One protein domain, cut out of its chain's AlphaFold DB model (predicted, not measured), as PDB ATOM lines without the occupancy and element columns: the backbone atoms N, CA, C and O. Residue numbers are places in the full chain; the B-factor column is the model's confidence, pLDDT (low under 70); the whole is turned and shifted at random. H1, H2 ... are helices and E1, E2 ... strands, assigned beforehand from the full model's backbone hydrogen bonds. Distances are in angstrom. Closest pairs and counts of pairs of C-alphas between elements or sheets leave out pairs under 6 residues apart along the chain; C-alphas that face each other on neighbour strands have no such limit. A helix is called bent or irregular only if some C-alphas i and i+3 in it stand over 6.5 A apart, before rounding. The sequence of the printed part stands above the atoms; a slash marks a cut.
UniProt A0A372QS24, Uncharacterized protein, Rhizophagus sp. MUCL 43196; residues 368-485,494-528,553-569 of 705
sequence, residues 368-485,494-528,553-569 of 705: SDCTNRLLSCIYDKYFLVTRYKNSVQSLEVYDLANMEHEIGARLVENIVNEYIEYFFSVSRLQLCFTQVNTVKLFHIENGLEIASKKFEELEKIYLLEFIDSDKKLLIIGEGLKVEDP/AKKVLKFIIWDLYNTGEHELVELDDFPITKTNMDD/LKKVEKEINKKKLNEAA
ATOM      1  N   SER A 368      25.420  61.428 -22.823       70.88
ATOM      2  CA  SER A 368      26.062  62.232 -21.766       70.88
ATOM      3  C   SER A 368      27.536  61.866 -21.533       70.88
ATOM      4  O   SER A 368      28.305  62.684 -21.018       70.88
ATOM      5  N   ASP A 369      27.916  60.640 -21.899       80.19
ATOM      6  CA  ASP A 369      29.258  60.054 -21.897       80.19
ATOM      7  C   ASP A 369      29.248  58.765 -22.758       80.19
ATOM      8  O   ASP A 369      28.212  58.408 -23.326       80.19
ATOM      9  N   CYS A 370      30.373  58.046 -22.878       84.75
ATOM     10  CA  CYS A 370      30.434  56.842 -23.715       84.75
ATOM     11  C   CYS A 370      29.817  55.561 -23.120       84.75
ATOM     12  O   CYS A 370      29.792  54.537 -23.803       84.75
ATOM     13  N   THR A 371      29.314  55.576 -21.883       85.56
ATOM     14  CA  THR A 371      28.911  54.356 -21.155       85.56
ATOM     15  C   THR A 371      27.784  53.615 -21.860       85.56
ATOM     16  O   THR A 371      27.932  52.431 -22.143       85.56
ATOM     17  N   ASN A 372      26.687  54.302 -22.201       81.62
ATOM     18  CA  ASN A 372      25.542  53.670 -22.873       81.62
ATOM     19  C   ASN A 372      25.953  53.085 -24.226       81.62
ATOM     20  O   ASN A 372      25.544  51.984 -24.588       81.62
ATOM     21  N   ARG A 373      26.831  53.795 -24.947       84.69
ATOM     22  CA  ARG A 373      27.367  53.321 -26.219       84.69
ATOM     23  C   ARG A 373      28.173  52.034 -26.045       84.69
ATOM     24  O   ARG A 373      27.977  51.096 -26.811       84.69
ATOM     25  N   LEU A 374      29.057  51.978 -25.051       89.25
ATOM     26  CA  LEU A 374      29.851  50.783 -24.765       89.25
ATOM     27  C   LEU A 374      28.982  49.612 -24.286       89.25
ATOM     28  O   LEU A 374      29.190  48.498 -24.752       89.25
ATOM     29  N   LEU A 375      27.990  49.857 -23.424       87.56
ATOM     30  CA  LEU A 375      27.046  48.830 -22.966       87.56
ATOM     31  C   LEU A 375      26.229  48.251 -24.130       87.56
ATOM     32  O   LEU A 375      26.096  47.039 -24.217       87.56
ATOM     33  N   SER A 376      25.780  49.082 -25.081       84.56
ATOM     34  CA  SER A 376      25.056  48.613 -26.281       84.56
ATOM     35  C   SER A 376      25.880  47.692 -27.190       84.56
ATOM     36  O   SER A 376      25.333  46.994 -28.042       84.56
ATOM     37  N   CYS A 377      27.207  47.712 -27.042       89.00
ATOM     38  CA  CYS A 377      28.114  46.885 -27.825       89.00
ATOM     39  C   CYS A 377      28.405  45.533 -27.168       89.00
ATOM     40  O   CYS A 377      29.054  44.726 -27.818       89.00
ATOM     41  N   ILE A 378      27.971  45.265 -25.931       90.25
ATOM     42  CA  ILE A 378      28.343  44.050 -25.193       90.25
ATOM     43  C   ILE A 378      27.107  43.200 -24.912       90.25
ATOM     44  O   ILE A 378      26.108  43.701 -24.406       90.25
ATOM     45  N   TYR A 379      27.220  41.902 -25.172       89.75
ATOM     46  CA  TYR A 379      26.278  40.889 -24.708       89.75
ATOM     47  C   TYR A 379      27.060  39.613 -24.389       89.75
ATOM     48  O   TYR A 379      27.716  39.067 -25.276       89.75
ATOM     49  N   ASP A 380      27.017  39.145 -23.139       88.31
ATOM     50  CA  ASP A 380      27.841  38.033 -22.642       88.31
ATOM     51  C   ASP A 380      29.330  38.189 -23.045       88.31
ATOM     52  O   ASP A 380      29.997  39.146 -22.645       88.31
ATOM     53  N   LYS A 381      29.857  37.273 -23.872       89.94
ATOM     54  CA  LYS A 381      31.223  37.315 -24.421       89.94
ATOM     55  C   LYS A 381      31.345  38.064 -25.753       89.94
ATOM     56  O   LYS A 381      32.445  38.184 -26.284       89.94
ATOM     57  N   TYR A 382      30.245  38.532 -26.325       91.56
ATOM     58  CA  TYR A 382      30.202  39.090 -27.670       91.56
ATOM     59  C   TYR A 382      30.280  40.614 -27.672       91.56
ATOM     60  O   TYR A 382      29.630  41.296 -26.879       91.56
ATOM     61  N   PHE A 383      31.049  41.149 -28.619       92.50
ATOM     62  CA  PHE A 383      31.176  42.576 -28.880       92.50
ATOM     63  C   PHE A 383      30.660  42.926 -30.277       92.50
ATOM     64  O   PHE A 383      31.259  42.528 -31.278       92.50
ATOM     65  N   LEU A 384      29.560  43.674 -30.362       91.06
ATOM     66  CA  LEU A 384      28.913  44.052 -31.616       91.06
ATOM     67  C   LEU A 384      29.392  45.419 -32.122       91.06
ATOM     68  O   LEU A 384      29.373  46.432 -31.419       91.06
ATOM     69  N   VAL A 385      29.727  45.461 -33.409       87.44
ATOM     70  CA  VAL A 385      30.114  46.659 -34.148       87.44
ATOM     71  C   VAL A 385      29.198  46.835 -35.350       87.44
ATOM     72  O   VAL A 385      29.131  45.996 -36.244       87.44
ATOM     73  N   THR A 386      28.541  47.986 -35.423       82.69
ATOM     74  CA  THR A 386      27.793  48.412 -36.606       82.69
ATOM     75  C   THR A 386      28.708  49.191 -37.548       82.69
ATOM     76  O   THR A 386      29.377  50.147 -37.140       82.69
ATOM     77  N   ARG A 387      28.751  48.812 -38.827       77.88
ATOM     78  CA  ARG A 387      29.420  49.585 -39.880       77.88
ATOM     79  C   ARG A 387      28.418  50.052 -40.919       77.88
ATOM     80  O   ARG A 387      27.548  49.292 -41.323       77.88
ATOM     81  N   TYR A 388      28.603  51.276 -41.394       74.50
ATOM     82  CA  TYR A 388      27.788  51.858 -42.449       74.50
ATOM     83  C   TYR A 388      28.677  52.193 -43.639       74.50
ATOM     84  O   TYR A 388      29.682  52.894 -43.515       74.50
ATOM     85  N   LYS A 389      28.339  51.649 -44.809       70.50
ATOM     86  CA  LYS A 389      29.043  51.946 -46.057       70.50
ATOM     87  C   LYS A 389      28.064  51.926 -47.218       70.50
ATOM     88  O   LYS A 389      27.407  50.919 -47.446       70.50
ATOM     89  N   ASN A 390      28.011  53.010 -47.994       68.25
ATOM     90  CA  ASN A 390      27.183  53.118 -49.203       68.25
ATOM     91  C   ASN A 390      25.702  52.746 -48.966       68.25
ATOM     92  O   ASN A 390      25.140  51.953 -49.718       68.25
ATOM     93  N   SER A 391      25.097  53.282 -47.899       68.44
ATOM     94  CA  SER A 391      23.702  53.009 -47.504       68.44
ATOM     95  C   SER A 391      23.401  51.555 -47.116       68.44
ATOM     96  O   SER A 391      22.249  51.137 -47.115       68.44
ATOM     97  N   VAL A 392      24.433  50.779 -46.791       72.25
ATOM     98  CA  VAL A 392      24.325  49.410 -46.288       72.25
ATOM     99  C   VAL A 392      24.877  49.389 -44.875       72.25
ATOM    100  O   VAL A 392      26.013  49.818 -44.648       72.25
ATOM    101  N   GLN A 393      24.086  48.863 -43.947       79.56
ATOM    102  CA  GLN A 393      24.529  48.577 -42.591       79.56
ATOM    103  C   GLN A 393      25.050  47.136 -42.530       79.56
ATOM    104  O   GLN A 393      24.440  46.216 -43.069       79.56
ATOM    105  N   SER A 394      26.185  46.917 -41.882       83.38
ATOM    106  CA  SER A 394      26.678  45.585 -41.548       83.38
ATOM    107  C   SER A 394      26.914  45.470 -40.050       83.38
ATOM    108  O   SER A 394      27.353  46.424 -39.405       83.38
ATOM    109  N   LEU A 395      26.614  44.297 -39.515       87.88
ATOM    110  CA  LEU A 395      26.847  43.902 -38.137       87.88
ATOM    111  C   LEU A 395      28.095  43.024 -38.119       87.88
ATOM    112  O   LEU A 395      28.158  42.051 -38.862       87.88
ATOM    113  N   GLU A 396      29.082  43.367 -37.305       89.19
ATOM    114  CA  GLU A 396      30.264  42.543 -37.053       89.19
ATOM    115  C   GLU A 396      30.286  42.199 -35.569       89.19
ATOM    116  O   GLU A 396      30.305  43.103 -34.734       89.19
ATOM    117  N   VAL A 397      30.275  40.916 -35.234       89.69
ATOM    118  CA  VAL A 397      30.352  40.443 -33.851       89.69
ATOM    119  C   VAL A 397      31.715  39.814 -33.627       89.69
ATOM    120  O   VAL A 397      32.171  38.994 -34.424       89.69
ATOM    121  N   TYR A 398      32.355  40.196 -32.530       90.44
ATOM    122  CA  TYR A 398      33.650  39.693 -32.097       90.44
ATOM    123  C   TYR A 398      33.481  38.897 -30.798       90.44
ATOM    124  O   TYR A 398      32.724  39.314 -29.925       90.44
ATOM    125  N   ASP A 399      34.181  37.775 -30.658       90.06
ATOM    126  CA  ASP A 399      34.268  37.016 -29.409       90.06
ATOM    127  C   ASP A 399      35.387  37.621 -28.543       90.06
ATOM    128  O   ASP A 399      36.560  37.605 -28.922       90.06
ATOM    129  N   LEU A 400      35.034  38.168 -27.377       90.88
ATOM    130  CA  LEU A 400      35.963  38.793 -26.432       90.88
ATOM    131  C   LEU A 400      36.827  37.776 -25.675       90.88
ATOM    132  O   LEU A 400      37.860  38.152 -25.127       90.88
ATOM    133  N   ALA A 401      36.453  36.495 -25.630       88.00
ATOM    134  CA  ALA A 401      37.280  35.454 -25.029       88.00
ATOM    135  C   ALA A 401      38.528  35.211 -25.888       88.00
ATOM    136  O   ALA A 401      39.654  35.222 -25.382       88.00
ATOM    137  N   ASN A 402      38.338  35.081 -27.201       85.50
ATOM    138  CA  ASN A 402      39.425  34.842 -28.155       85.50
ATOM    139  C   ASN A 402      40.006  36.137 -28.744       85.50
ATOM    140  O   ASN A 402      41.145  36.137 -29.203       85.50
ATOM    141  N   MET A 403      39.275  37.252 -28.648       85.12
ATOM    142  CA  MET A 403      39.556  38.528 -29.322       85.12
ATOM    143  C   MET A 403      39.565  38.394 -30.853       85.12
ATOM    144  O   MET A 403      40.378  39.008 -31.546       85.12
ATOM    145  N   GLU A 404      38.639  37.592 -31.382       87.44
ATOM    146  CA  GLU A 404      38.527  37.254 -32.806       87.44
ATOM    147  C   GLU A 404      37.141  37.603 -33.365       87.44
ATOM    148  O   GLU A 404      36.178  37.793 -32.628       87.44
ATOM    149  N   HIS A 405      37.038  37.736 -34.687       86.19
ATOM    150  CA  HIS A 405      35.766  37.984 -35.365       86.19
ATOM    151  C   HIS A 405      34.957  36.685 -35.476       86.19
ATOM    152  O   HIS A 405      35.434  35.726 -36.082       86.19
ATOM    153  N   GLU A 406      33.711  36.701 -35.005       82.88
ATOM    154  CA  GLU A 406      32.811  35.543 -34.998       82.88
ATOM    155  C   GLU A 406      31.896  35.532 -36.235       82.88
ATOM    156  O   GLU A 406      31.915  34.599 -37.037       82.88
ATOM    157  N   ILE A 407      31.126  36.605 -36.442       79.94
ATOM    158  CA  ILE A 407      30.102  36.695 -37.496       79.94
ATOM    159  C   ILE A 407      30.062  38.092 -38.118       79.94
ATOM    160  O   ILE A 407      30.143  39.108 -37.430       79.94
ATOM    161  N   GLY A 408      29.842  38.127 -39.436       79.06
ATOM    162  CA  GLY A 408      29.400  39.311 -40.163       79.06
ATOM    163  C   GLY A 408      27.998  39.103 -40.739       79.06
ATOM    164  O   GLY A 408      27.782  38.148 -41.482       79.06
ATOM    165  N   ALA A 409      27.057  39.999 -40.449       77.69
ATOM    166  CA  ALA A 409      25.740  40.047 -41.086       77.69
ATOM    167  C   ALA A 409      25.567  41.358 -41.862       77.69
ATOM    168  O   ALA A 409      26.135  42.396 -41.513       77.69
ATOM    169  N   ARG A 410      24.791  41.327 -42.947       75.38
ATOM    170  CA  ARG A 410      24.567  42.492 -43.810       75.38
ATOM    171  C   ARG A 410      23.082  42.818 -43.872       75.38
ATOM    172  O   ARG A 410      22.292  41.999 -44.317       75.38
ATOM    173  N   LEU A 411      22.740  44.042 -43.495       69.44
ATOM    174  CA  LEU A 411      21.403  44.609 -43.579       69.44
ATOM    175  C   LEU A 411      21.289  45.422 -44.873       69.44
ATOM    176  O   LEU A 411      22.093  46.322 -45.139       69.44
ATOM    177  N   VAL A 412      20.294  45.093 -45.694       57.12
ATOM    178  CA  VAL A 412      20.033  45.756 -46.977       57.12
ATOM    179  C   VAL A 412      18.679  46.453 -46.891       57.12
ATOM    180  O   VAL A 412      17.716  45.948 -47.439       57.12
ATOM    181  N   GLU A 413      18.574  47.575 -46.167       56.56
ATOM    182  CA  GLU A 413      17.347  48.394 -46.133       56.56
ATOM    183  C   GLU A 413      17.552  49.783 -45.495       56.56
ATOM    184  O   GLU A 413      18.588  50.051 -44.883       56.56
ATOM    185  N   ASN A 414      16.572  50.680 -45.699       47.91
ATOM    186  CA  ASN A 414      16.630  52.105 -45.353       47.91
ATOM    187  C   ASN A 414      16.897  52.346 -43.859       47.91
ATOM    188  O   ASN A 414      16.147  51.933 -42.979       47.91
ATOM    189  N   ILE A 415      17.983  53.074 -43.626       52.97
ATOM    190  CA  ILE A 415      18.589  53.396 -42.340       52.97
ATOM    191  C   ILE A 415      17.599  54.160 -41.453       52.97
ATOM    192  O   ILE A 415      17.203  55.280 -41.777       52.97
ATOM    193  N   VAL A 416      17.268  53.593 -40.293       51.03
ATOM    194  CA  VAL A 416      16.933  54.410 -39.121       51.03
ATOM    195  C   VAL A 416      18.270  54.858 -38.514       51.03
ATOM    196  O   VAL A 416      19.161  54.020 -38.389       51.03
ATOM    197  N   ASN A 417      18.428  56.166 -38.259       53.22
ATOM    198  CA  ASN A 417      19.661  56.861 -37.846       53.22
ATOM    199  C   ASN A 417      20.703  55.981 -37.128       53.22
ATOM    200  O   ASN A 417      20.379  55.294 -36.163       53.22
ATOM    201  N   GLU A 418      21.973  56.115 -37.529       51.81
ATOM    202  CA  GLU A 418      23.160  55.390 -37.021       51.81
ATOM    203  C   GLU A 418      23.413  55.514 -35.499       51.81
ATOM    204  O   GLU A 418      24.358  54.927 -34.974       51.81
ATOM    205  N   TYR A 419      22.578  56.283 -34.798       53.31
ATOM    206  CA  TYR A 419      22.756  56.740 -33.419       53.31
ATOM    207  C   TYR A 419      21.649  56.255 -32.473       53.31
ATOM    208  O   TYR A 419      21.651  56.590 -31.294       53.31
ATOM    209  N   ILE A 420      20.716  55.441 -32.974       55.53
ATOM    210  CA  ILE A 420      19.651  54.855 -32.157       55.53
ATOM    211  C   ILE A 420      20.223  53.752 -31.270       55.53
ATOM    212  O   ILE A 420      20.973  52.896 -31.738       55.53
ATOM    213  N   GLU A 421      19.830  53.763 -29.993       63.78
ATOM    214  CA  GLU A 421      20.061  52.658 -29.062       63.78
ATOM    215  C   GLU A 421      19.511  51.357 -29.658       63.78
ATOM    216  O   GLU A 421      18.301  51.183 -29.813       63.78
ATOM    217  N   TYR A 422      20.420  50.455 -30.017       78.00
ATOM    218  CA  TYR A 422      20.104  49.094 -30.414       78.00
ATOM    219  C   TYR A 422      20.485  48.126 -29.302       78.00
ATOM    220  O   TYR A 422      21.421  48.358 -28.536       78.00
ATOM    221  N   PHE A 423      19.771  47.010 -29.271       84.94
ATOM    222  CA  PHE A 423      20.039  45.868 -28.417       84.94
ATOM    223  C   PHE A 423      20.303  44.664 -29.296       84.94
ATOM    224  O   PHE A 423      19.754  44.534 -30.393       84.94
ATOM    225  N   PHE A 424      21.144  43.773 -28.804       90.56
ATOM    226  CA  PHE A 424      21.351  42.491 -29.433       90.56
ATOM    227  C   PHE A 424      21.470  41.423 -28.362       90.56
ATOM    228  O   PHE A 424      21.877  41.701 -27.238       90.56
ATOM    229  N   SER A 425      21.087  40.214 -28.733       91.19
ATOM    230  CA  SER A 425      21.315  39.021 -27.936       91.19
ATOM    231  C   SER A 425      21.839  37.931 -28.850       91.19
ATOM    232  O   SER A 425      21.551  37.904 -30.052       91.19
ATOM    233  N   VAL A 426      22.658  37.049 -28.299       89.62
ATOM    234  CA  VAL A 426      23.275  35.965 -29.056       89.62
ATOM    235  C   VAL A 426      22.910  34.659 -28.380       89.62
ATOM    236  O   VAL A 426      23.213  34.443 -27.213       89.62
ATOM    237  N   SER A 427      22.236  33.799 -29.129       87.06
ATOM    238  CA  SER A 427      22.056  32.395 -28.779       87.06
ATOM    239  C   SER A 427      23.135  31.550 -29.449       87.06
ATOM    240  O   SER A 427      23.958  32.045 -30.220       87.06
ATOM    241  N   ARG A 428      23.090  30.236 -29.239       81.44
ATOM    242  CA  ARG A 428      24.079  29.320 -29.824       81.44
ATOM    243  C   ARG A 428      24.045  29.263 -31.350       81.44
ATOM    244  O   ARG A 428      25.045  28.912 -31.966       81.44
ATOM    245  N   LEU A 429      22.895  29.558 -31.959       83.00
ATOM    246  CA  LEU A 429      22.696  29.462 -33.411       83.00
ATOM    247  C   LEU A 429      22.263  30.780 -34.053       83.00
ATOM    248  O   LEU A 429      22.334  30.911 -35.277       83.00
ATOM    249  N   GLN A 430      21.779  31.737 -33.265       89.12
ATOM    250  CA  GLN A 430      21.105  32.923 -33.777       89.12
ATOM    251  C   GLN A 430      21.601  34.195 -33.095       89.12
ATOM    252  O   GLN A 430      21.659  34.277 -31.870       89.12
ATOM    253  N   LEU A 431      21.880  35.210 -33.904       91.00
ATOM    254  CA  LEU A 431      22.070  36.592 -33.487       91.00
ATOM    255  C   LEU A 431      20.735  37.324 -33.631       91.00
ATOM    256  O   LEU A 431      20.168  37.381 -34.720       91.00
ATOM    257  N   CYS A 432      20.255  37.918 -32.550       91.56
ATOM    258  CA  CYS A 432      19.085  38.779 -32.540       91.56
ATOM    259  C   CYS A 432      19.523  40.240 -32.456       91.56
ATOM    260  O   CYS A 432      20.380  40.573 -31.646       91.56
ATOM    261  N   PHE A 433      18.930  41.118 -33.263       90.06
ATOM    262  CA  PHE A 433      19.270  42.540 -33.319       90.06
ATOM    263  C   PHE A 433      18.006  43.399 -33.390       90.06
ATOM    264  O   PHE A 433      17.091  43.091 -34.160       90.06
ATOM    265  N   THR A 434      17.952  44.487 -32.616       87.44
ATOM    266  CA  THR A 434      16.840  45.443 -32.667       87.44
ATOM    267  C   THR A 434      17.144  46.659 -33.521       87.44
ATOM    268  O   THR A 434      18.248  47.200 -33.544       87.44
ATOM    269  N   GLN A 435      16.095  47.150 -34.165       79.00
ATOM    270  CA  GLN A 435      16.054  48.468 -34.768       79.00
ATOM    271  C   GLN A 435      14.745  49.135 -34.341       79.00
ATOM    272  O   GLN A 435      13.684  48.869 -34.905       79.00
ATOM    273  N   VAL A 436      14.816  49.983 -33.308       80.94
ATOM    274  CA  VAL A 436      13.650  50.611 -32.654       80.94
ATOM    275  C   VAL A 436      12.700  49.556 -32.064       80.94
ATOM    276  O   VAL A 436      12.981  49.012 -30.998       80.94
ATOM    277  N   ASN A 437      11.605  49.239 -32.760       85.19
ATOM    278  CA  ASN A 437      10.601  48.244 -32.379       85.19
ATOM    279  C   ASN A 437      10.553  47.045 -33.341       85.19
ATOM    280  O   ASN A 437       9.638  46.226 -33.285       85.19
ATOM    281  N   THR A 438      11.529  46.943 -34.244       87.69
ATOM    282  CA  THR A 438      11.711  45.790 -35.128       87.69
ATOM    283  C   THR A 438      12.811  44.894 -34.582       87.69
ATOM    284  O   THR A 438      13.868  45.382 -34.183       87.69
ATOM    285  N   VAL A 439      12.572  43.587 -34.591       91.19
ATOM    286  CA  VAL A 439      13.548  42.562 -34.226       91.19
ATOM    287  C   VAL A 439      13.901  41.751 -35.461       91.19
ATOM    288  O   VAL A 439      13.011  41.265 -36.161       91.19
ATOM    289  N   LYS A 440      15.200  41.594 -35.711       89.75
ATOM    290  CA  LYS A 440      15.754  40.791 -36.800       89.75
ATOM    291  C   LYS A 440      16.601  39.656 -36.239       89.75
ATOM    292  O   LYS A 440      17.410  39.875 -35.339       89.75
ATOM    293  N   LEU A 441      16.423  38.461 -36.787       90.94
ATOM    294  CA  LEU A 441      17.153  37.250 -36.425       90.94
ATOM    295  C   LEU A 441      18.083  36.849 -37.562       90.94
ATOM    296  O   LEU A 441      17.663  36.777 -38.713       90.94
ATOM    297  N   PHE A 442      19.328  36.537 -37.228       88.88
ATOM    298  CA  PHE A 442      20.368  36.116 -38.158       88.88
ATOM    299  C   PHE A 442      20.953  34.780 -37.727       88.88
ATOM    300  O   PHE A 442      21.162  34.549 -36.541       88.88
ATOM    301  N   HIS A 443      21.274  33.911 -38.677       86.31
ATOM    302  CA  HIS A 443      21.969  32.660 -38.394       86.31
ATOM    303  C   HIS A 443      23.459  32.916 -38.150       86.31
ATOM    304  O   HIS A 443      24.125  33.495 -39.011       86.31
ATOM    305  N   ILE A 444      24.007  32.453 -37.021       82.69
ATOM    306  CA  ILE A 444      25.379  32.802 -36.620       82.69
ATOM    307  C   ILE A 444      26.445  32.254 -37.586       82.69
ATOM    308  O   ILE A 444      27.432  32.923 -37.866       82.69
ATOM    309  N   GLU A 445      26.212  31.078 -38.186       79.75
ATOM    310  CA  GLU A 445      27.200  30.446 -39.082       79.75
ATOM    311  C   GLU A 445      27.474  31.224 -40.378       79.75
ATOM    312  O   GLU A 445      28.527  31.049 -40.989       79.75
ATOM    313  N   ASN A 446      26.505  31.995 -40.881       81.25
ATOM    314  CA  ASN A 446      26.604  32.596 -42.216       81.25
ATOM    315  C   ASN A 446      26.013  34.009 -42.333       81.25
ATOM    316  O   ASN A 446      26.065  34.586 -43.418       81.25
ATOM    317  N   GLY A 447      25.455  34.562 -41.252       82.62
ATOM    318  CA  GLY A 447      24.870  35.901 -41.223       82.62
ATOM    319  C   GLY A 447      23.579  36.059 -42.028       82.62
ATOM    320  O   GLY A 447      23.199  37.190 -42.326       82.62
ATOM    321  N   LEU A 448      22.917  34.959 -42.406       84.62
ATOM    322  CA  LEU A 448      21.650  34.990 -43.139       84.62
ATOM    323  C   LEU A 448      20.514  35.470 -42.232       84.62
ATOM    324  O   LEU A 448      20.324  34.907 -41.157       84.62
ATOM    325  N   GLU A 449      19.738  36.460 -42.679       87.38
ATOM    326  CA  GLU A 449      18.502  36.875 -42.002       87.38
ATOM    327  C   GLU A 449      17.468  35.737 -42.078       87.38
ATOM    328  O   GLU A 449      17.104  35.297 -43.167       87.38
ATOM    329  N   ILE A 450      17.046  35.230 -40.918       84.56
ATOM    330  CA  ILE A 450      16.084  34.128 -40.767       84.56
ATOM    331  C   ILE A 450      14.663  34.681 -40.646       84.56
ATOM    332  O   ILE A 450      13.733  34.133 -41.229       84.56
ATOM    333  N   ALA A 451      14.488  35.751 -39.870       86.44
ATOM    334  CA  ALA A 451      13.188  36.362 -39.630       86.44
ATOM    335  C   ALA A 451      13.337  37.839 -39.261       86.44
ATOM    336  O   ALA A 451      14.334  38.254 -38.670       86.44
ATOM    337  N   SER A 452      12.303  38.617 -39.562       87.56
ATOM    338  CA  SER A 452      12.176  40.021 -39.180       87.56
ATOM    339  C   SER A 452      10.729  40.289 -38.797       87.56
ATOM    340  O   SER A 452       9.813  39.916 -39.533       87.56
ATOM    341  N   LYS A 453      10.513  40.907 -37.635       88.62
ATOM    342  CA  LYS A 453       9.178  41.225 -37.127       88.62
ATOM    343  C   LYS A 453       9.167  42.585 -36.457       88.62
ATOM    344  O   LYS A 453      10.028  42.889 -35.632       88.62
ATOM    345  N   LYS A 454       8.167  43.394 -36.798       89.75
ATOM    346  CA  LYS A 454       7.892  44.676 -36.153       89.75
ATOM    347  C   LYS A 454       6.814  44.497 -35.085       89.75
ATOM    348  O   LYS A 454       5.783  43.889 -35.360       89.75
ATOM    349  N   PHE A 455       7.062  45.023 -33.890       90.44
ATOM    350  CA  PHE A 455       6.145  44.971 -32.751       90.44
ATOM    351  C   PHE A 455       5.494  46.343 -32.569       90.44
ATOM    352  O   PHE A 455       6.067  47.238 -31.948       90.44
ATOM    353  N   GLU A 456       4.310  46.532 -33.153       89.62
ATOM    354  CA  GLU A 456       3.582  47.813 -33.122       89.62
ATOM    355  C   GLU A 456       3.093  48.179 -31.711       89.62
ATOM    356  O   GLU A 456       2.795  49.336 -31.418       89.62
ATOM    357  N   GLU A 457       3.035  47.202 -30.807       89.25
ATOM    358  CA  GLU A 457       2.683  47.378 -29.402       89.25
ATOM    359  C   GLU A 457       3.752  48.142 -28.613       89.25
ATOM    360  O   GLU A 457       3.447  48.647 -27.520       89.25
ATOM    361  N   LEU A 458       4.978  48.191 -29.153       89.31
ATOM    362  CA  LEU A 458       6.169  48.768 -28.548       89.31
ATOM    363  C   LEU A 458       6.627  50.015 -29.315       89.31
ATOM    364  O   LEU A 458       6.789  50.001 -30.534       89.31
ATOM    365  N   GLU A 459       6.912  51.085 -28.576       86.94
ATOM    366  CA  GLU A 459       7.615  52.267 -29.081       86.94
ATOM    367  C   GLU A 459       9.130  52.041 -29.079       86.94
ATOM    368  O   GLU A 459       9.832  52.450 -30.005       86.94
ATOM    369  N   LYS A 460       9.637  51.381 -28.030       84.69
ATOM    370  CA  LYS A 460      11.066  51.153 -27.802       84.69
ATOM    371  C   LYS A 460      11.291  49.816 -27.108       84.69
ATOM    372  O   LYS A 460      10.592  49.487 -26.154       84.69
ATOM    373  N   ILE A 461      12.287  49.061 -27.563       88.00
ATOM    374  CA  ILE A 461      12.740  47.831 -26.904       88.00
ATOM    375  C   ILE A 461      13.891  48.173 -25.953       88.00
ATOM    376  O   ILE A 461      14.801  48.904 -26.336       88.00
ATOM    377  N   TYR A 462      13.848  47.630 -24.737       85.38
ATOM    378  CA  TYR A 462      14.919  47.761 -23.743       85.38
ATOM    379  C   TYR A 462      15.709  46.473 -23.547       85.38
ATOM    380  O   TYR A 462      16.840  46.516 -23.072       85.38
ATOM    381  N   LEU A 463      15.103  45.320 -23.845       89.12
ATOM    382  CA  LEU A 463      15.691  44.029 -23.521       89.12
ATOM    383  C   LEU A 463      15.248  42.931 -24.484       89.12
ATOM    384  O   LEU A 463      14.075  42.869 -24.861       89.12
ATOM    385  N   LEU A 464      16.187  42.038 -24.802       91.50
ATOM    386  CA  LEU A 464      15.981  40.805 -25.553       91.50
ATOM    387  C   LEU A 464      16.713  39.654 -24.864       91.50
ATOM    388  O   LEU A 464      17.906  39.779 -24.610       91.50
ATOM    389  N   GLU A 465      16.040  38.529 -24.640       94.12
ATOM    390  CA  GLU A 465      16.674  37.324 -24.095       94.12
ATOM    391  C   GLU A 465      16.084  36.065 -24.734       94.12
ATOM    392  O   GLU A 465      14.861  35.915 -24.817       94.12
ATOM    393  N   PHE A 466      16.945  35.145 -25.178       92.81
ATOM    394  CA  PHE A 466      16.509  33.835 -25.657       92.81
ATOM    395  C   PHE A 466      16.112  32.955 -24.474       92.81
ATOM    396  O   PHE A 466      16.852  32.813 -23.509       92.81
ATOM    397  N   ILE A 467      14.936  32.337 -24.541       91.69
ATOM    398  CA  ILE A 467      14.389  31.512 -23.462       91.69
ATOM    399  C   ILE A 467      13.920  30.155 -23.992       91.69
ATOM    400  O   ILE A 467      13.854  29.905 -25.198       91.69
ATOM    401  N   ASP A 468      13.582  29.253 -23.069       87.25
ATOM    402  CA  ASP A 468      13.125  27.895 -23.383       87.25
ATOM    403  C   ASP A 468      14.121  27.109 -24.268       87.25
ATOM    404  O   ASP A 468      13.716  26.289 -25.092       87.25
ATOM    405  N   SER A 469      15.428  27.319 -24.044       85.25
ATOM    406  CA  SER A 469      16.532  26.754 -24.846       85.25
ATOM    407  C   SER A 469      16.491  27.214 -26.308       85.25
ATOM    408  O   SER A 469      16.380  26.395 -27.219       85.25
ATOM    409  N   ASP A 470      16.544  28.534 -26.503       87.62
ATOM    410  CA  ASP A 470      16.566  29.228 -27.801       87.62
ATOM    411  C   ASP A 470      15.319  29.015 -28.675       87.62
ATOM    412  O   ASP A 470      15.343  29.249 -29.879       87.62
ATOM    413  N   LYS A 471      14.205  28.566 -28.085       86.12
ATOM    414  CA  LYS A 471      12.955  28.316 -28.828       86.12
ATOM    415  C   LYS A 471      12.060  29.537 -28.906       86.12
ATOM    416  O   LYS A 471      11.222  29.634 -29.797       86.12
ATOM    417  N   LYS A 472      12.197  30.434 -27.937       91.00
ATOM    418  CA  LYS A 472      11.403  31.651 -27.842       91.00
ATOM    419  C   LYS A 472      12.302  32.813 -27.476       91.00
ATOM    420  O   LYS A 472      13.365  32.628 -26.887       91.00
ATOM    421  N   LEU A 473      11.829  34.008 -27.777       93.75
ATOM    422  CA  LEU A 473      12.475  35.255 -27.421       93.75
ATOM    423  C   LEU A 473      11.570  36.025 -26.460       93.75
ATOM    424  O   LEU A 473      10.398  36.257 -26.762       93.75
ATOM    425  N   LEU A 474      12.107  36.411 -25.304       95.06
ATOM    426  CA  LEU A 474      11.476  37.393 -24.431       95.06
ATOM    427  C   LEU A 474      11.915  38.790 -24.866       95.06
ATOM    428  O   LEU A 474      13.108  39.077 -24.939       95.06
ATOM    429  N   ILE A 475      10.941  39.661 -25.095       94.06
ATOM    430  CA  ILE A 475      11.146  41.063 -25.443       94.06
ATOM    431  C   ILE A 475      10.492  41.909 -24.354       94.06
ATOM    432  O   ILE A 475       9.309  41.730 -24.050       94.06
ATOM    433  N   ILE A 476      11.250  42.836 -23.772       91.81
ATOM    434  CA  ILE A 476      10.721  43.827 -22.828       91.81
ATOM    435  C   ILE A 476      10.883  45.201 -23.461       91.81
ATOM    436  O   ILE A 476      11.986  45.597 -23.847       91.81
ATOM    437  N   GLY A 477       9.780  45.933 -23.565       90.12
ATOM    438  CA  GLY A 477       9.773  47.252 -24.178       90.12
ATOM    439  C   GLY A 477       8.740  48.188 -23.579       90.12
ATOM    440  O   GLY A 477       7.855  47.788 -22.823       90.12
ATOM    441  N   GLU A 478       8.872  49.455 -23.933       87.44
ATOM    442  CA  GLU A 478       7.912  50.505 -23.642       87.44
ATOM    443  C   GLU A 478       6.783  50.485 -24.669       87.44
ATOM    444  O   GLU A 478       7.039  50.486 -25.871       87.44
ATOM    445  N   GLY A 479       5.537  50.532 -24.206       86.06
ATOM    446  CA  GLY A 479       4.370  50.770 -25.047       86.06
ATOM    447  C   GLY A 479       3.391  51.748 -24.404       86.06
ATOM    448  O   GLY A 479       3.488  52.076 -23.222       86.06
ATOM    449  N   LEU A 480       2.408  52.202 -25.178       82.31
ATOM    450  CA  LEU A 480       1.336  53.061 -24.673       82.31
ATOM    451  C   LEU A 480       0.169  52.228 -24.133       82.31
ATOM    452  O   LEU A 480      -0.218  51.218 -24.735       82.31
ATOM    453  N   LYS A 481      -0.411  52.695 -23.024       73.19
ATOM    454  CA  LYS A 481      -1.712  52.275 -22.496       73.19
ATOM    455  C   LYS A 481      -2.644  53.485 -22.497       73.19
ATOM    456  O   LYS A 481      -2.317  54.532 -21.935       73.19
ATOM    457  N   VAL A 482      -3.779  53.348 -23.178       66.44
ATOM    458  CA  VAL A 482      -4.841  54.359 -23.193       66.44
ATOM    459  C   VAL A 482      -5.825  53.977 -22.096       66.44
ATOM    460  O   VAL A 482      -6.517  52.970 -22.214       66.44
ATOM    461  N   GLU A 483      -5.858  54.744 -21.011       58.53
ATOM    462  CA  GLU A 483      -6.937  54.640 -20.031       58.53
ATOM    463  C   GLU A 483      -8.118  55.463 -20.563       58.53
ATOM    464  O   GLU A 483      -7.950  56.639 -20.893       58.53
ATOM    465  N   ASP A 484      -9.300  54.854 -20.704       50.34
ATOM    466  CA  ASP A 484     -10.524  55.628 -20.906       50.34
ATOM    467  C   ASP A 484     -10.897  56.227 -19.545       50.34
ATOM    468  O   ASP A 484     -11.236  55.476 -18.624       50.34
ATOM    469  N   PRO A 485     -10.813  57.557 -19.366       52.06
ATOM    470  CA  PRO A 485     -11.241  58.151 -18.120       52.06
ATOM    471  C   PRO A 485     -12.750  57.938 -18.028       52.06
ATOM    472  O   PRO A 485     -13.506  58.400 -18.887       52.06
ATOM    473  N   ALA A 494      -1.917  59.450 -22.662       62.69
ATOM    474  CA  ALA A 494      -1.389  58.115 -22.918       62.69
ATOM    475  C   ALA A 494      -0.252  57.807 -21.930       62.69
ATOM    476  O   ALA A 494       0.784  58.485 -21.903       62.69
ATOM    477  N   LYS A 495      -0.434  56.776 -21.102       72.94
ATOM    478  CA  LYS A 495       0.556  56.377 -20.104       72.94
ATOM    479  C   LYS A 495       1.521  55.369 -20.722       72.94
ATOM    480  O   LYS A 495       1.110  54.322 -21.215       72.94
ATOM    481  N   LYS A 496       2.812  55.692 -20.674       77.25
ATOM    482  CA  LYS A 496       3.905  54.779 -21.030       77.25
ATOM    483  C   LYS A 496       3.999  53.669 -19.978       77.25
ATOM    484  O   LYS A 496       4.087  53.965 -18.783       77.25
ATOM    485  N   VAL A 497       3.938  52.418 -20.420       84.00
ATOM    486  CA  VAL A 497       3.975  51.209 -19.585       84.00
ATOM    487  C   VAL A 497       4.941  50.186 -20.174       84.00
ATOM    488  O   VAL A 497       5.133  50.132 -21.388       84.00
ATOM    489  N   LEU A 498       5.536  49.357 -19.316       88.00
ATOM    490  CA  LEU A 498       6.331  48.220 -19.771       88.00
ATOM    491  C   LEU A 498       5.417  47.092 -20.245       88.00
ATOM    492  O   LEU A 498       4.438  46.742 -19.584       88.00
ATOM    493  N   LYS A 499       5.772  46.510 -21.383       90.50
ATOM    494  CA  LYS A 499       5.104  45.368 -21.999       90.50
ATOM    495  C   LYS A 499       6.102  44.230 -22.168       90.50
ATOM    496  O   LYS A 499       7.272  44.462 -22.480       90.50
ATOM    497  N   PHE A 500       5.622  43.007 -21.969       93.31
ATOM    498  CA  PHE A 500       6.409  41.784 -22.078       93.31
ATOM    499  C   PHE A 500       5.845  40.961 -23.226       93.31
ATOM    500  O   PHE A 500       4.673  40.589 -23.205       93.31
ATOM    501  N   ILE A 501       6.664  40.684 -24.232       93.69
ATOM    502  CA  ILE A 501       6.278  39.887 -25.392       93.69
ATOM    503  C   ILE A 501       7.086  38.596 -25.380       93.69
ATOM    504  O   ILE A 501       8.311  38.629 -25.299       93.69
ATOM    505  N   ILE A 502       6.398  37.460 -25.475       93.56
ATOM    506  CA  ILE A 502       7.022  36.174 -25.780       93.56
ATOM    507  C   ILE A 502       6.771  35.877 -27.252       93.56
ATOM    508  O   ILE A 502       5.632  35.673 -27.675       93.56
ATOM    509  N   TRP A 503       7.848  35.832 -28.024       92.88
ATOM    510  CA  TRP A 503       7.804  35.488 -29.434       92.88
ATOM    511  C   TRP A 503       8.313  34.063 -29.641       92.88
ATOM    512  O   TRP A 503       9.462  33.759 -29.320       92.88
ATOM    513  N   ASP A 504       7.451  33.176 -30.139       87.88
ATOM    514  CA  ASP A 504       7.843  31.812 -30.494       87.88
ATOM    515  C   ASP A 504       8.579  31.820 -31.835       87.88
ATOM    516  O   ASP A 504       8.038  32.248 -32.854       87.88
ATOM    517  N   LEU A 505       9.828  31.356 -31.838       85.00
ATOM    518  CA  LEU A 505      10.681  31.421 -33.023       85.00
ATOM    519  C   LEU A 505      10.297  30.382 -34.084       85.00
ATOM    520  O   LEU A 505      10.732  30.498 -35.228       85.00
ATOM    521  N   TYR A 506       9.463  29.403 -33.729       77.06
ATOM    522  CA  TYR A 506       8.873  28.441 -34.663       77.06
ATOM    523  C   TYR A 506       7.462  28.841 -35.119       77.06
ATOM    524  O   TYR A 506       6.943  28.244 -36.057       77.06
ATOM    525  N   ASN A 507       6.847  29.853 -34.494       76.44
ATOM    526  CA  ASN A 507       5.611  30.491 -34.954       76.44
ATOM    527  C   ASN A 507       5.844  32.001 -35.097       76.44
ATOM    528  O   ASN A 507       5.407  32.815 -34.281       76.44
ATOM    529  N   THR A 508       6.570  32.380 -36.150       70.50
ATOM    530  CA  THR A 508       7.048  33.755 -36.331       70.50
ATOM    531  C   THR A 508       5.913  34.770 -36.530       70.50
ATOM    532  O   THR A 508       6.087  35.943 -36.186       70.50
ATOM    533  N   GLY A 509       4.735  34.344 -37.002       68.81
ATOM    534  CA  GLY A 509       3.573  35.205 -37.248       68.81
ATOM    535  C   GLY A 509       2.911  35.743 -35.976       68.81
ATOM    536  O   GLY A 509       2.619  36.936 -35.882       68.81
ATOM    537  N   GLU A 510       2.783  34.927 -34.933       79.56
ATOM    538  CA  GLU A 510       2.083  35.297 -33.695       79.56
ATOM    539  C   GLU A 510       3.051  35.609 -32.544       79.56
ATOM    540  O   GLU A 510       4.261  35.402 -32.642       79.56
ATOM    541  N   HIS A 511       2.555  36.227 -31.472       87.38
ATOM    542  CA  HIS A 511       3.312  36.433 -30.238       87.38
ATOM    543  C   HIS A 511       2.357  36.563 -29.043       87.38
ATOM    544  O   HIS A 511       1.222  37.011 -29.196       87.38
ATOM    545  N   GLU A 512       2.803  36.172 -27.848       88.38
ATOM    546  CA  GLU A 512       2.022  36.315 -26.616       88.38
ATOM    547  C   GLU A 512       2.396  37.636 -25.916       88.38
ATOM    548  O   GLU A 512       3.539  37.816 -25.492       88.38
ATOM    549  N   LEU A 513       1.433  38.555 -25.765       90.06
ATOM    550  CA  LEU A 513       1.592  39.794 -24.993       90.06
ATOM    551  C   LEU A 513       1.146  39.607 -23.532       90.06
ATOM    552  O   LEU A 513       0.027  39.163 -23.228       90.06
ATOM    553  N   VAL A 514       2.012  40.012 -22.607       89.56
ATOM    554  CA  VAL A 514       1.808  39.933 -21.160       89.56
ATOM    555  C   VAL A 514       2.020  41.311 -20.533       89.56
ATOM    556  O   VAL A 514       3.040  41.966 -20.743       89.56
ATOM    557  N   GLU A 515       1.041  41.739 -19.740       85.12
ATOM    558  CA  GLU A 515       1.136  42.926 -18.890       85.12
ATOM    559  C   GLU A 515       1.325  42.463 -17.444       85.12
ATOM    560  O   GLU A 515       0.648  41.536 -16.997       85.12
ATOM    561  N   LEU A 516       2.268  43.078 -16.728       83.94
ATOM    562  CA  LEU A 516       2.516  42.818 -15.312       83.94
ATOM    563  C   LEU A 516       2.121  44.065 -14.516       83.94
ATOM    564  O   LEU A 516       2.829  45.069 -14.572       83.94
ATOM    565  N   ASP A 517       1.014  43.994 -13.774       70.62
ATOM    566  CA  ASP A 517       0.504  45.139 -13.004       70.62
ATOM    567  C   ASP A 517       1.442  45.530 -11.841       70.62
ATOM    568  O   ASP A 517       1.657  46.713 -11.584       70.62
ATOM    569  N   ASP A 518       2.073  44.541 -11.197       71.81
ATOM    570  CA  ASP A 518       2.968  44.716 -10.042       71.81
ATOM    571  C   ASP A 518       4.454  44.557 -10.425       71.81
ATOM    572  O   ASP A 518       5.186  43.712  -9.889       71.81
ATOM    573  N   PHE A 519       4.924  45.350 -11.392       81.56
ATOM    574  CA  PHE A 519       6.345  45.409 -11.750       81.56
ATOM    575  C   PHE A 519       7.010  46.663 -11.144       81.56
ATOM    576  O   PHE A 519       6.542  47.772 -11.385       81.56
ATOM    577  N   PRO A 520       8.112  46.541 -10.375       74.12
ATOM    578  CA  PRO A 520       8.727  47.669  -9.658       74.12
ATOM    579  C   PRO A 520       9.428  48.697 -10.566       74.12
ATOM    580  O   PRO A 520       9.911  49.720 -10.080       74.12
ATOM    581  N   ILE A 521       9.488  48.450 -11.879       76.00
ATOM    582  CA  ILE A 521       9.962  49.423 -12.866       76.00
ATOM    583  C   ILE A 521       8.738  50.073 -13.509       76.00
ATOM    584  O   ILE A 521       7.873  49.408 -14.073       76.00
ATOM    585  N   THR A 522       8.680  51.389 -13.402       67.56
ATOM    586  CA  THR A 522       7.598  52.276 -13.822       67.56
ATOM    587  C   THR A 522       8.173  53.404 -14.683       67.56
ATOM    588  O   THR A 522       9.387  53.545 -14.826       67.56
ATOM    589  N   LYS A 523       7.311  54.279 -15.216       63.31
ATOM    590  CA  LYS A 523       7.735  55.447 -16.008       63.31
ATOM    591  C   LYS A 523       8.769  56.331 -15.289       63.31
ATOM    592  O   LYS A 523       9.606  56.932 -15.948       63.31
ATOM    593  N   THR A 524       8.716  56.436 -13.957       62.03
ATOM    594  CA  THR A 524       9.585  57.342 -13.182       62.03
ATOM    595  C   THR A 524      10.997  56.813 -12.939       62.03
ATOM    596  O   THR A 524      11.856  57.590 -12.543       62.03
ATOM    597  N   ASN A 525      11.243  55.519 -13.150       69.38
ATOM    598  CA  ASN A 525      12.545  54.868 -12.963       69.38
ATOM    599  C   ASN A 525      12.912  53.985 -14.169       69.38
ATOM    600  O   ASN A 525      13.635  53.004 -14.027       69.38
ATOM    601  N   MET A 526      12.400  54.316 -15.358       73.50
ATOM    602  CA  MET A 526      12.637  53.526 -16.569       73.50
ATOM    603  C   MET A 526      14.102  53.572 -17.017       73.50
ATOM    604  O   MET A 526      14.609  52.583 -17.533       73.50
ATOM    605  N   ASP A 527      14.805  54.669 -16.731       71.31
ATOM    606  CA  ASP A 527      16.248  54.786 -16.973       71.31
ATOM    607  C   ASP A 527      17.071  53.820 -16.093       71.31
ATOM    608  O   ASP A 527      18.174  53.426 -16.471       71.31
ATOM    609  N   ASP A 528      16.518  53.356 -14.962       76.25
ATOM    610  CA  ASP A 528      17.164  52.379 -14.074       76.25
ATOM    611  C   ASP A 528      17.002  50.929 -14.568       76.25
ATOM    612  O   ASP A 528      17.450  49.997 -13.891       76.25
ATOM    613  N   LEU A 553      10.600  35.627 -15.405       92.19
ATOM    614  CA  LEU A 553       9.939  34.543 -16.137       92.19
ATOM    615  C   LEU A 553       8.858  33.850 -15.303       92.19
ATOM    616  O   LEU A 553       7.761  33.630 -15.809       92.19
ATOM    617  N   LYS A 554       9.103  33.592 -14.009       91.12
ATOM    618  CA  LYS A 554       8.066  33.049 -13.111       91.12
ATOM    619  C   LYS A 554       6.858  33.989 -12.987       91.12
ATOM    620  O   LYS A 554       5.739  33.496 -12.861       91.12
ATOM    621  N   LYS A 555       7.046  35.318 -13.005       91.06
ATOM    622  CA  LYS A 555       5.924  36.284 -13.006       91.06
ATOM    623  C   LYS A 555       5.130  36.192 -14.309       91.06
ATOM    624  O   LYS A 555       3.916  36.022 -14.264       91.06
ATOM    625  N   VAL A 556       5.825  36.234 -15.445       90.12
ATOM    626  CA  VAL A 556       5.223  36.166 -16.784       90.12
ATOM    627  C   VAL A 556       4.437  34.862 -16.974       90.12
ATOM    628  O   VAL A 556       3.272  34.892 -17.362       90.12
ATOM    629  N   GLU A 557       5.017  33.715 -16.613       87.50
ATOM    630  CA  GLU A 557       4.358  32.404 -16.699       87.50
ATOM    631  C   GLU A 557       3.109  32.313 -15.810       87.50
ATOM    632  O   GLU A 557       2.107  31.718 -16.211       87.50
ATOM    633  N   LYS A 558       3.133  32.916 -14.612       87.12
ATOM    634  CA  LYS A 558       1.953  32.977 -13.736       87.12
ATOM    635  C   LYS A 558       0.808  33.756 -14.384       87.12
ATOM    636  O   LYS A 558      -0.329  33.294 -14.298       87.12
ATOM    637  N   GLU A 559       1.086  34.871 -15.057       86.44
ATOM    638  CA  GLU A 559       0.055  35.632 -15.778       86.44
ATOM    639  C   GLU A 559      -0.468  34.895 -17.018       86.44
ATOM    640  O   GLU A 559      -1.680  34.823 -17.226       86.44
ATOM    641  N   ILE A 560       0.409  34.260 -17.801       84.81
ATOM    642  CA  ILE A 560      -0.003  33.444 -18.957       84.81
ATOM    643  C   ILE A 560      -0.916  32.294 -18.516       84.81
ATOM    644  O   ILE A 560      -1.960  32.055 -19.123       84.81
ATOM    645  N   ASN A 561      -0.570  31.599 -17.431       79.62
ATOM    646  CA  ASN A 561      -1.368  30.485 -16.925       79.62
ATOM    647  C   ASN A 561      -2.739  30.930 -16.392       79.62
ATOM    648  O   ASN A 561      -3.718  30.206 -16.569       79.62
ATOM    649  N   LYS A 562      -2.840  32.127 -15.793       79.38
ATOM    650  CA  LYS A 562      -4.139  32.713 -15.419       79.38
ATOM    651  C   LYS A 562      -5.028  32.939 -16.645       79.38
ATOM    652  O   LYS A 562      -6.217  32.646 -16.572       79.38
ATOM    653  N   LYS A 563      -4.462  33.412 -17.764       74.00
ATOM    654  CA  LYS A 563      -5.196  33.579 -19.033       74.00
ATOM    655  C   LYS A 563      -5.637  32.226 -19.610       74.00
ATOM    656  O   LYS A 563      -6.811  32.055 -19.921       74.00
ATOM    657  N   LYS A 564      -4.739  31.231 -19.654       71.31
ATOM    658  CA  LYS A 564      -5.013  29.884 -20.204       71.31
ATOM    659  C   LYS A 564      -6.071  29.091 -19.427       71.31
ATOM    660  O   LYS A 564      -6.766  28.277 -20.021       71.31
ATOM    661  N   LEU A 565      -6.252  29.340 -18.126       61.53
ATOM    662  CA  LEU A 565      -7.355  28.736 -17.359       61.53
ATOM    663  C   LEU A 565      -8.746  29.232 -17.799       61.53
ATOM    664  O   LEU A 565      -9.738  28.555 -17.531       61.53
ATOM    665  N   ASN A 566      -8.815  30.389 -18.465       54.34
ATOM    666  CA  ASN A 566     -10.061  31.020 -18.900       54.34
ATOM    667  C   ASN A 566     -10.394  30.748 -20.379       54.34
ATOM    668  O   ASN A 566     -11.535  30.945 -20.786       54.34
ATOM    669  N   GLU A 567      -9.436  30.254 -21.165       49.22
ATOM    670  CA  GLU A 567      -9.599  29.950 -22.589       49.22
ATOM    671  C   GLU A 567      -9.338  28.463 -22.838       49.22
ATOM    672  O   GLU A 567      -8.211  28.019 -23.054       49.22
ATOM    673  N   ALA A 568     -10.404  27.662 -22.793       41.16
ATOM    674  CA  ALA A 568     -10.353  26.278 -23.237       41.16
ATOM    675  C   ALA A 568     -10.794  26.160 -24.704       41.16
ATOM    676  O   ALA A 568     -11.849  26.671 -25.079       41.16
ATOM    677  N   ALA A 569     -10.017  25.361 -25.444       42.53
ATOM    678  CA  ALA A 569     -10.238  24.815 -26.786       42.53
ATOM    679  C   ALA A 569      -9.576  25.573 -27.952       42.53
ATOM    680  O   ALA A 569     -10.242  26.164 -28.797       42.53
TER     681      ALA A 569
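This is residues 368 to 485, 494 to 528 and 553 to 569 of the 705 residues of an uncharacterized protein of Rhizophagus sp. MUCL 43196 (UniProt A0A372QS24). Three small antiparallel sheets are stacked in a row, partly face to face: E1 E2 E3 at one end, E4 E5 E6 E7 in the middle, then E8 E9 E10 E11, whose far side is crossed by H3. The first sheet's strands cross those of the middle sheet at 56 degrees, while the middle and last sheets' strands run nearly along each other, at 15 degrees. The printed part has 170 residues, with three named helices and eleven strands in the order H1, E1 to E11, H2, H3; the class is mixed, helices and strands. It is compact, with a radius of gyration of the C-alphas of 17.2 A and spans of 49 by 40 by 31 A.

H1, residues 371 to 375, begins at C-alpha 371 (28.911, 54.356, -21.155). E1, residues 382 to 389, 22.5 A, E2, 392 to 399, 23.2 A, and E3, 404 to 411, 21.5 A, form a meander, each strand the antiparallel neighbour of the one before. A second meander is E4, 424 to 426, E5, 430 to 435, E6, 438 to 443, and E7, 449 to 454. E8, 460 to 467, is 20.4 A long; E9, 472 to 481, 25.0 A, bends by 65 degrees at residue 478; E10, 495 to 504, is 27.6 A long; E11 is 512 to 514. H2, 523 to 528, is irregular, with C-alphas 524 and 527 8.1 A apart. H3, 553 to 564, 16.2 A, ends at C-alpha 564 (-5.013, 29.884, -20.204).

H1 is not on the sheet E1 E2 E3. In the hairpin E1 and E2, N 385 and O 396 are 2.8 A apart, within hydrogen-bond range. The closest C-alphas of E3 and E6, Ala 409 and Phe 442, are 7.3 A apart. In the hairpin E5 and E6, N 433 and O 440 are within range at 2.9 A. The closest C-alphas of E4 and E8, Ser 425 and Leu 464, are 6.1 A apart. N 475 and O 501 of neighbours E9 and E10 are within range at 2.8 A. H2 only grazes this strongly twisted sheet, with residues 523 to 527. H3 is on it at a height over the sheet of 10.0 A, over E10 and E11, and runs across the strands, at 84 degrees to E10 on the local plane. Every O i to N i+4 pair is within range in H1 and H3; H2 has 0 of 2, and 1 of 3 O i to N i+3 pairs.

The C-alphas farthest apart, Asn 402 and Pro 485, are 56.7 A apart. Residues 486 to 493 and 529 to 552 are not printed, leaving C-alpha gaps of 11.0 A and 19.4 A. The link E3 to E4 is long; residues 564 to 569 stand free. Mean pLDDT of the printed part is 80.7; residues under 70 include 411 to 421 and 565 to 569.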